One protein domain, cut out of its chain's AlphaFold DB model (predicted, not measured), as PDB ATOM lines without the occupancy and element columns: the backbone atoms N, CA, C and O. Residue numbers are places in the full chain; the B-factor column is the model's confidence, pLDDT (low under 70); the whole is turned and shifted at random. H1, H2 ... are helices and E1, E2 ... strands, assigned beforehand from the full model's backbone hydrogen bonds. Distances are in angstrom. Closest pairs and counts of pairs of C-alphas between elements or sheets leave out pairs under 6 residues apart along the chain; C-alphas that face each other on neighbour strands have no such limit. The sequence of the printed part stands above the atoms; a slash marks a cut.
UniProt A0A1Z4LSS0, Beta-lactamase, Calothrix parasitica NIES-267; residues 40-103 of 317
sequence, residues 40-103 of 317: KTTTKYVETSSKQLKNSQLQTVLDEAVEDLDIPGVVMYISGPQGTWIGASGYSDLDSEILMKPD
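This is residues 40 to 103 of the 317 residues of the protein "Beta-lactamase" of Calothrix parasitica NIES-267 (UniProt A0A1Z4LSS0). A long two-stranded hairpin, E1 and E2, has one helix, H1, packed along it, mainly on E2; beyond a sharp bend in E2 the chain turns back, and residues 98 to 99 pair with residues 91 to 93 of E2. Before H1, residues 40 to 54 form a long stretch with no named element, which runs out toward the hairpin's turn and folds back into the helix. The printed part has 64 residues, with one named helix and two named strands in the order H1, E1, E2, and the two-stranded sheet E1 - E2 is antiparallel. Its class is mixed, helices and strands. The whole is compact, with a radius of gyration of the C-alphas of 12.0 A, yet elongated in outline, spanning 38 by 22 by 15 A.

Start at C-alpha 40, at (21.321, -46.731, -14.069), and follow residues 40 to 54, which hold no named element. Then find C-alpha 55 at (12.705, -42.101, -0.659), where H1 begins; it covers residues 55 to 68 and measures 19.8 A from first to last C-alpha. After a tight link of 4 residues comes E1, residues 73 to 80, 23.9 A long. A tight link of 2 residues leads to E2, residues 83 to 93, 29.9 A long, which ends at C-alpha 93, at (16.514, -38.504, -24.996). E2 bends by 69 degrees at residue 90.

Look first at the hairpin of E1 and E2, antiparallel neighbours with 172 degrees between their directions. The C-alphas of Gly 73 and Gly 90 face each other at 3.9 A, and those of Gly 80 and Gly 83 at 5.4 A. Within hydrogen-bond range you will find N 74 and O 89 at 2.9 A, and N 85 and O 78 at 2.8 A. Next compare H1 with E2: 11 pairs of C-alphas are within 8 A, the closest being those of Asp 63 and Ser 89, 5.6 A apart. H1 and E1 have 4 such pairs, and their closest C-alphas are those of Val 66 and Gly 73, 6.1 A apart. In H1, 9 of 10 O i to N i+4 pairs are within hydrogen-bond range. Past E2, residues 98 to 99 pair antiparallel with residues 91 to 93 of that strand.

The two C-alphas farthest apart are those of Pro 81 and Asp 95, at 39.1 A. From Lys 40 to Asp 103, the first and last printed C-alphas, the distance is 18.8 A. The printed part has no cut, and both links between named elements are tight. In the B-factor column, the mean pLDDT of the printed part is 81.9; the model's confidence is low, under 70, at residues 40 to 53.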
ATOM      1  N   LYS A  40      21.790 -47.664 -15.094       45.03
ATOM      2  CA  LYS A  40      21.321 -46.731 -14.069       45.03
ATOM      3  C   LYS A  40      22.058 -45.388 -14.134       45.03
ATOM      4  O   LYS A  40      23.276 -45.329 -13.951       45.03
ATOM      5  N   THR A  41      21.292 -44.304 -14.240       49.75
ATOM      6  CA  THR A  41      21.796 -42.936 -14.066       49.75
ATOM      7  C   THR A  41      20.898 -42.194 -13.083       49.75
ATOM      8  O   THR A  41      19.706 -42.022 -13.321       49.75
ATOM      9  N   THR A  42      21.451 -41.782 -11.937       45.16
ATOM     10  CA  THR A  42      20.686 -41.088 -10.889       45.16
ATOM     11  C   THR A  42      20.475 -39.620 -11.251       45.16
ATOM     12  O   THR A  42      21.429 -38.837 -11.238       45.16
ATOM     13  N   THR A  43      19.224 -39.211 -11.462       46.47
ATOM     14  CA  THR A  43      18.838 -37.792 -11.497       46.47
ATOM     15  C   THR A  43      18.249 -37.389 -10.138       46.47
ATOM     16  O   THR A  43      17.481 -38.133  -9.535       46.47
ATOM     17  N   LYS A  44      18.653 -36.228  -9.599       50.38
ATOM     18  CA  LYS A  44      18.272 -35.769  -8.246       50.38
ATOM     19  C   LYS A  44      16.745 -35.680  -8.064       50.38
ATOM     20  O   LYS A  44      16.048 -35.138  -8.915       50.38
ATOM     21  N   TYR A  45      16.266 -36.143  -6.909       47.34
ATOM     22  CA  TYR A  45      14.875 -36.037  -6.452       47.34
ATOM     23  C   TYR A  45      14.566 -34.644  -5.877       47.34
ATOM     24  O   TYR A  45      15.463 -33.940  -5.405       47.34
ATOM     25  N   VAL A  46      13.284 -34.264  -5.853       46.06
ATOM     26  CA  VAL A  46      12.799 -33.094  -5.101       46.06
ATOM     27  C   VAL A  46      12.170 -33.582  -3.800       46.06
ATOM     28  O   VAL A  46      11.139 -34.251  -3.798       46.06
ATOM     29  N   GLU A  47      12.810 -33.260  -2.679       42.16
ATOM     30  CA  GLU A  47      12.295 -33.530  -1.338       42.16
ATOM     31  C   GLU A  47      11.058 -32.656  -1.077       42.16
ATOM     32  O   GLU A  47      11.149 -31.434  -0.996       42.16
ATOM     33  N   THR A  48       9.890 -33.275  -0.919       43.59
ATOM     34  CA  THR A  48       8.747 -32.636  -0.256       43.59
ATOM     35  C   THR A  48       8.413 -33.416   1.006       43.59
ATOM     36  O   THR A  48       8.454 -34.643   1.046       43.59
ATOM     37  N   SER A  49       8.207 -32.666   2.087       45.00
ATOM     38  CA  SER A  49       8.248 -33.135   3.467       45.00
ATOM     39  C   SER A  49       7.384 -34.373   3.731       45.00
ATOM     40  O   SER A  49       6.159 -34.281   3.765       45.00
ATOM     41  N   SER A  50       8.011 -35.500   4.066       43.28
ATOM     42  CA  SER A  50       7.410 -36.476   4.978       43.28
ATOM     43  C   SER A  50       8.488 -37.348   5.625       43.28
ATOM     44  O   SER A  50       9.438 -37.792   4.989       43.28
ATOM     45  N   LYS A  51       8.352 -37.590   6.930       44.91
ATOM     46  CA  LYS A  51       9.299 -38.361   7.752       44.91
ATOM     47  C   LYS A  51       9.163 -39.890   7.599       44.91
ATOM     48  O   LYS A  51       9.713 -40.612   8.425       44.91
ATOM     49  N   GLN A  52       8.426 -40.404   6.607       49.66
ATOM     50  CA  GLN A  52       8.105 -41.843   6.528       49.66
ATOM     51  C   GLN A  52       8.241 -42.506   5.153       49.66
ATOM     52  O   GLN A  52       8.411 -43.726   5.115       49.66
ATOM     53  N   LEU A  53       8.255 -41.766   4.041       59.41
ATOM     54  CA  LEU A  53       8.603 -42.361   2.750       59.41
ATOM     55  C   LEU A  53      10.107 -42.661   2.729       59.41
ATOM     56  O   LEU A  53      10.949 -41.776   2.892       59.41
ATOM     57  N   LYS A  54      10.465 -43.936   2.553       76.81
ATOM     58  CA  LYS A  54      11.859 -44.349   2.348       76.81
ATOM     59  C   LYS A  54      12.274 -43.983   0.920       76.81
ATOM     60  O   LYS A  54      12.420 -44.858   0.071       76.81
ATOM     61  N   ASN A  55      12.442 -42.686   0.663       82.00
ATOM     62  CA  ASN A  55      12.705 -42.101  -0.659       82.00
ATOM     63  C   ASN A  55      13.842 -42.807  -1.412       82.00
ATOM     64  O   ASN A  55      13.737 -43.039  -2.611       82.00
ATOM     65  N   SER A  56      14.899 -43.213  -0.705       85.62
ATOM     66  CA  SER A  56      16.027 -43.949  -1.288       85.62
ATOM     67  C   SER A  56      15.654 -45.346  -1.791       85.62
ATOM     68  O   SER A  56      16.196 -45.797  -2.798       85.62
ATOM     69  N   GLN A  57      14.716 -46.031  -1.134       89.81
ATOM     70  CA  GLN A  57      14.224 -47.332  -1.592       89.81
ATOM     71  C   GLN A  57      13.359 -47.186  -2.842       89.81
ATOM     72  O   GLN A  57      13.500 -47.982  -3.760       89.81
ATOM     73  N   LEU A  58      12.512 -46.152  -2.899       90.94
ATOM     74  CA  LEU A  58      11.704 -45.857  -4.085       90.94
ATOM     75  C   LEU A  58      12.577 -45.490  -5.286       90.94
ATOM     76  O   LEU A  58      12.344 -46.000  -6.377       90.94
ATOM     77  N   GLN A  59      13.625 -44.688  -5.073       93.94
ATOM     78  CA  GLN A  59      14.599 -44.402  -6.126       93.94
ATOM     79  C   GLN A  59      15.332 -45.671  -6.574       93.94
ATOM     80  O   GLN A  59      15.509 -45.873  -7.765       93.94
ATOM     81  N   THR A  60      15.709 -46.553  -5.642       93.94
ATOM     82  CA  THR A  60      16.366 -47.825  -5.989       93.94
ATOM     83  C   THR A  60      15.467 -48.692  -6.867       93.94
ATOM     84  O   THR A  60      15.935 -49.174  -7.887       93.94
ATOM     85  N   VAL A  61      14.179 -48.822  -6.528       92.44
ATOM     86  CA  VAL A  61      13.202 -49.550  -7.359       92.44
ATOM     87  C   VAL A  61      13.072 -48.921  -8.745       92.44
ATOM     88  O   VAL A  61      12.986 -49.637  -9.734       92.44
ATOM     89  N   LEU A  62      13.055 -47.588  -8.826       93.38
ATOM     90  CA  LEU A  62      12.947 -46.886 -10.102       93.38
ATOM     91  C   LEU A  62      14.194 -47.080 -10.977       93.38
ATOM     92  O   LEU A  62      14.077 -47.257 -12.183       93.38
ATOM     93  N   ASP A  63      15.374 -47.067 -10.360       94.38
ATOM     94  CA  ASP A  63      16.644 -47.317 -11.036       94.38
ATOM     95  C   ASP A  63      16.758 -48.774 -11.511       94.38
ATOM     96  O   ASP A  63      17.182 -49.013 -12.635       94.38
ATOM     97  N   GLU A  64      16.359 -49.740 -10.675       93.62
ATOM     98  CA  GLU A  64      16.301 -51.163 -11.037       93.62
ATOM     99  C   GLU A  64      15.323 -51.390 -12.201       93.62
ATOM    100  O   GLU A  64      15.622 -52.162 -13.100       93.62
ATOM    101  N   ALA A  65      14.197 -50.666 -12.249       92.12
ATOM    102  CA  ALA A  65      13.224 -50.790 -13.336       92.12
ATOM    103  C   ALA A  65      13.782 -50.388 -14.713       92.12
ATOM    104  O   ALA A  65      13.375 -50.977 -15.709       92.12
ATOM    105  N   VAL A  66      14.703 -49.418 -14.784       92.12
ATOM    106  CA  VAL A  66      15.380 -49.049 -16.043       92.12
ATOM    107  C   VAL A  66      16.198 -50.224 -16.580       92.12
ATOM    108  O   VAL A  66      16.146 -50.507 -17.773       92.12
ATOM    109  N   GLU A  67      16.915 -50.924 -15.699       88.94
ATOM    110  CA  GLU A  67      17.775 -52.054 -16.069       88.94
ATOM    111  C   GLU A  67      16.966 -53.334 -16.333       88.94
ATOM    112  O   GLU A  67      17.226 -54.042 -17.303       88.94
ATOM    113  N   ASP A  68      15.979 -53.629 -15.484       90.50
ATOM    114  CA  ASP A  68      15.193 -54.867 -15.531       90.50
ATOM    115  C   ASP A  68      14.178 -54.884 -16.683       90.50
ATOM    116  O   ASP A  68      13.891 -55.951 -17.230       90.50
ATOM    117  N   LEU A  69      13.605 -53.724 -17.025       86.69
ATOM    118  CA  LEU A  69      12.643 -53.586 -18.127       86.69
ATOM    119  C   LEU A  69      13.304 -53.165 -19.442       86.69
ATOM    120  O   LEU A  69      12.604 -53.063 -20.445       86.69
ATOM    121  N   ASP A  70      14.612 -52.898 -19.417       87.69
ATOM    122  CA  ASP A  70      15.395 -52.406 -20.550       87.69
ATOM    123  C   ASP A  70      14.729 -51.209 -21.253       87.69
ATOM    124  O   ASP A  70      14.532 -51.174 -22.467       87.69
ATOM    125  N   ILE A  71      14.343 -50.205 -20.456       90.75
ATOM    126  CA  ILE A  71      13.693 -48.984 -20.946       90.75
ATOM    127  C   ILE A  71      14.651 -47.787 -20.912       90.75
ATOM    128  O   ILE A  71      15.445 -47.669 -19.981       90.75
ATOM    129  N   PRO A  72      14.532 -46.828 -21.851       93.06
ATOM    130  CA  PRO A  72      15.391 -45.643 -21.894       93.06
ATOM    131  C   PRO A  72      15.381 -44.811 -20.612       93.06
ATOM    132  O   PRO A  72      16.414 -44.301 -20.179       93.06
ATOM    133  N   GLY A  73      14.203 -44.654 -20.009       95.38
ATOM    134  CA  GLY A  73      13.998 -43.834 -18.830       95.38
ATOM    135  C   GLY A  73      12.564 -43.894 -18.329       95.38
ATOM    136  O   GLY A  73      11.651 -44.347 -19.016       95.38
ATOM    137  N   VAL A  74      12.374 -43.444 -17.095       95.62
ATOM    138  CA  VAL A  74      11.110 -43.566 -16.370       95.62
ATOM    139  C   VAL A  74      10.940 -42.409 -15.391       95.62
ATOM    140  O   VAL A  74      11.901 -41.951 -14.772       95.62
ATOM    141  N   VAL A  75       9.698 -41.957 -15.223       96.19
ATOM    142  CA  VAL A  75       9.274 -41.045 -14.153       96.19
ATOM    143  C   VAL A  75       8.184 -41.738 -13.349       96.19
ATOM    144  O   VAL A  75       7.281 -42.347 -13.916       96.19
ATOM    145  N   MET A  76       8.246 -41.626 -12.027       94.38
ATOM    146  CA  MET A  76       7.244 -42.190 -11.130       94.38
ATOM    147  C   MET A  76       6.817 -41.155 -10.096       94.38
ATOM    148  O   MET A  76       7.652 -40.541  -9.436       94.38
ATOM    149  N   TYR A  77       5.502 -41.005  -9.933       92.81
ATOM    150  CA  TYR A  77       4.877 -40.204  -8.887       92.81
ATOM    151  C   TYR A  77       4.026 -41.103  -7.989       92.81
ATOM    152  O   TYR A  77       3.233 -41.909  -8.472       92.81
ATOM    153  N   ILE A  78       4.180 -40.955  -6.676       90.88
ATOM    154  CA  ILE A  78       3.432 -41.680  -5.650       90.88
ATOM    155  C   ILE A  78       2.781 -40.648  -4.736       90.88
ATOM    156  O   ILE A  78       3.447 -39.731  -4.261       90.88
ATOM    157  N   SER A  79       1.494 -40.823  -4.448       85.44
ATOM    158  CA  SER A  79       0.747 -40.021  -3.476       85.44
ATOM    159  C   SER A  79      -0.066 -40.931  -2.566       85.44
ATOM    160  O   SER A  79      -0.639 -41.928  -3.010       85.44
ATOM    161  N   GLY A  80      -0.100 -40.607  -1.278       83.50
ATOM    162  CA  GLY A  80      -0.891 -41.327  -0.292       83.50
ATOM    163  C   GLY A  80      -0.887 -40.648   1.078       83.50
ATOM    164  O   GLY A  80      -0.329 -39.564   1.242       83.50
ATOM    165  N   PRO A  81      -1.471 -41.292   2.107       81.88
ATOM    166  CA  PRO A  81      -1.571 -40.717   3.454       81.88
ATOM    167  C   PRO A  81      -0.224 -40.354   4.094       81.88
ATOM    168  O   PRO A  81      -0.171 -39.524   4.994       81.88
ATOM    169  N   GLN A  82       0.862 -40.988   3.643       81.25
ATOM    170  CA  GLN A  82       2.219 -40.755   4.140       81.25
ATOM    171  C   GLN A  82       2.945 -39.615   3.409       81.25
ATOM    172  O   GLN A  82       4.083 -39.316   3.753       81.25
ATOM    173  N   GLY A  83       2.298 -38.970   2.435       85.56
ATOM    174  CA  GLY A  83       2.863 -37.894   1.630       85.56
ATOM    175  C   GLY A  83       3.024 -38.276   0.163       85.56
ATOM    176  O   GLY A  83       2.453 -39.256  -0.321       85.56
ATOM    177  N   THR A  84       3.807 -37.464  -0.537       88.19
ATOM    178  CA  THR A  84       4.070 -37.592  -1.969       88.19
ATOM    179  C   THR A  84       5.545 -37.861  -2.222       88.19
ATOM    180  O   THR A  84       6.403 -37.359  -1.497       88.19
ATOM    181  N   TRP A  85       5.849 -38.608  -3.275       92.62
ATOM    182  CA  TRP A  85       7.204 -38.809  -3.774       92.62
ATOM    183  C   TRP A  85       7.200 -38.743  -5.296       92.62
ATOM    184  O   TRP A  85       6.273 -39.241  -5.933       92.62
ATOM    185  N   ILE A  86       8.236 -38.141  -5.874       94.69
ATOM    186  CA  ILE A  86       8.461 -38.143  -7.315       94.69
ATOM    187  C   ILE A  86       9.932 -38.431  -7.597       94.69
ATOM    188  O   ILE A  86      10.817 -37.863  -6.952       94.69
ATOM    189  N   GLY A  87      10.182 -39.312  -8.555       94.75
ATOM    190  CA  GLY A  87      11.522 -39.669  -8.992       94.75
ATOM    191  C   GLY A  87      11.575 -39.889 -10.492       94.75
ATOM    192  O   GLY A  87      10.552 -40.114 -11.140       94.75
ATOM    193  N   ALA A  88      12.789 -39.816 -11.021       96.38
ATOM    194  CA  ALA A  88      13.107 -40.114 -12.406       96.38
ATOM    195  C   ALA A  88      14.390 -40.949 -12.468       96.38
ATOM    196  O   ALA A  88      15.228 -40.865 -11.563       96.38
ATOM    197  N   SER A  89      14.538 -41.750 -13.517       96.44
ATOM    198  CA  SER A  89      15.765 -42.491 -13.812       96.44
ATOM    199  C   SER A  89      15.920 -42.683 -15.320       96.44
ATOM    200  O   SER A  89      14.929 -42.655 -16.052       96.44
ATOM    201  N   GLY A  90      17.158 -42.849 -15.784       96.12
ATOM    202  CA  GLY A  90      17.486 -42.995 -17.205       96.12
ATOM    203  C   GLY A  90      17.439 -41.677 -17.987       96.12
ATOM    204  O   GLY A  90      17.733 -40.603 -17.455       96.12
ATOM    205  N   TYR A  91      17.087 -41.764 -19.265       96.06
ATOM    206  CA  TYR A  91      17.190 -40.696 -20.253       96.06
ATOM    207  C   TYR A  91      15.823 -40.299 -20.808       96.06
ATOM    208  O   TYR A  91      14.991 -41.152 -21.113       96.06
ATOM    209  N   SER A  92      15.600 -38.995 -20.967       95.62
ATOM    210  CA  SER A  92      14.472 -38.448 -21.729       95.62
ATOM    211  C   SER A  92      14.763 -38.361 -23.229       95.62
ATOM    212  O   SER A  92      13.832 -38.264 -24.027       95.62
ATOM    213  N   ASP A  93      16.039 -38.412 -23.615       95.56
ATOM    214  CA  ASP A  93      16.514 -38.504 -24.996       95.56
ATOM    215  C   ASP A  93      17.833 -39.291 -24.994       95.56
ATOM    216  O   ASP A  93      18.834 -38.816 -24.453       95.56
ATOM    217  N   LEU A  94      17.818 -40.509 -25.541       93.56
ATOM    218  CA  LEU A  94      18.998 -41.376 -25.615       93.56
ATOM    219  C   LEU A  94      20.036 -40.835 -26.593       93.56
ATOM    220  O   LEU A  94      21.223 -40.846 -26.285       93.56
ATOM    221  N   ASP A  95      19.587 -40.328 -27.741       91.50
ATOM    222  CA  ASP A  95      20.464 -39.880 -28.830       91.50
ATOM    223  C   ASP A  95      21.318 -38.678 -28.399       91.50
ATOM    224  O   ASP A  95      22.462 -38.515 -28.820       91.50
ATOM    225  N   SER A  96      20.743 -37.830 -27.547       93.75
ATOM    226  CA  SER A  96      21.358 -36.612 -27.016       93.75
ATOM    227  C   SER A  96      21.874 -36.782 -25.581       93.75
ATOM    228  O   SER A  96      22.304 -35.798 -24.978       93.75
ATOM    229  N   GLU A  97      21.780 -37.992 -25.018       94.75
ATOM    230  CA  GLU A  97      22.137 -38.338 -23.634       94.75
ATOM    231  C   GLU A  97      21.529 -37.392 -22.573       94.75
ATOM    232  O   GLU A  97      22.141 -37.078 -21.546       94.75
ATOM    233  N   ILE A  98      20.295 -36.928 -22.793       95.81
ATOM    234  CA  ILE A  98      19.602 -36.036 -21.857       95.81
ATOM    235  C   ILE A  98      18.942 -36.876 -20.769       95.81
ATOM    236  O   ILE A  98      18.128 -37.752 -21.050       95.81
ATOM    237  N   LEU A  99      19.270 -36.583 -19.511       96.69
ATOM    238  CA  LEU A  99      18.704 -37.287 -18.361       96.69
ATOM    239  C   LEU A  99      17.221 -36.978 -18.165       96.69
ATOM    240  O   LEU A  99      16.799 -35.821 -18.254       96.69
ATOM    241  N   MET A 100      16.471 -38.018 -17.802       96.12
ATOM    242  CA  MET A 100      15.076 -37.915 -17.393       96.12
ATOM    243  C   MET A 100      14.957 -37.108 -16.097       96.12
ATOM    244  O   MET A 100      15.725 -37.313 -15.148       96.12
ATOM    245  N   LYS A 101      13.966 -36.219 -16.036       95.56
ATOM    246  CA  LYS A 101      13.652 -35.379 -14.876       95.56
ATOM    247  C   LYS A 101      12.229 -35.628 -14.375       95.56
ATOM    248  O   LYS A 101      11.343 -35.937 -15.166       95.56
ATOM    249  N   PRO A 102      11.968 -35.440 -13.068       94.56
ATOM    250  CA  PRO A 102      10.631 -35.623 -12.501       94.56
ATOM    251  C   PRO A 102       9.515 -34.787 -13.156       94.56
ATOM    252  O   PRO A 102       8.351 -35.180 -13.121       94.56
ATOM    253  N   ASP A 103       9.842 -33.625 -13.719       94.31
ATOM    254  CA  ASP A 103       8.904 -32.683 -14.338       94.31
ATOM    255  C   ASP A 103       8.845 -32.768 -15.873       94.31
ATOM    256  O   ASP A 103       8.120 -31.980 -16.503       94.31
TER     257      ASP A 103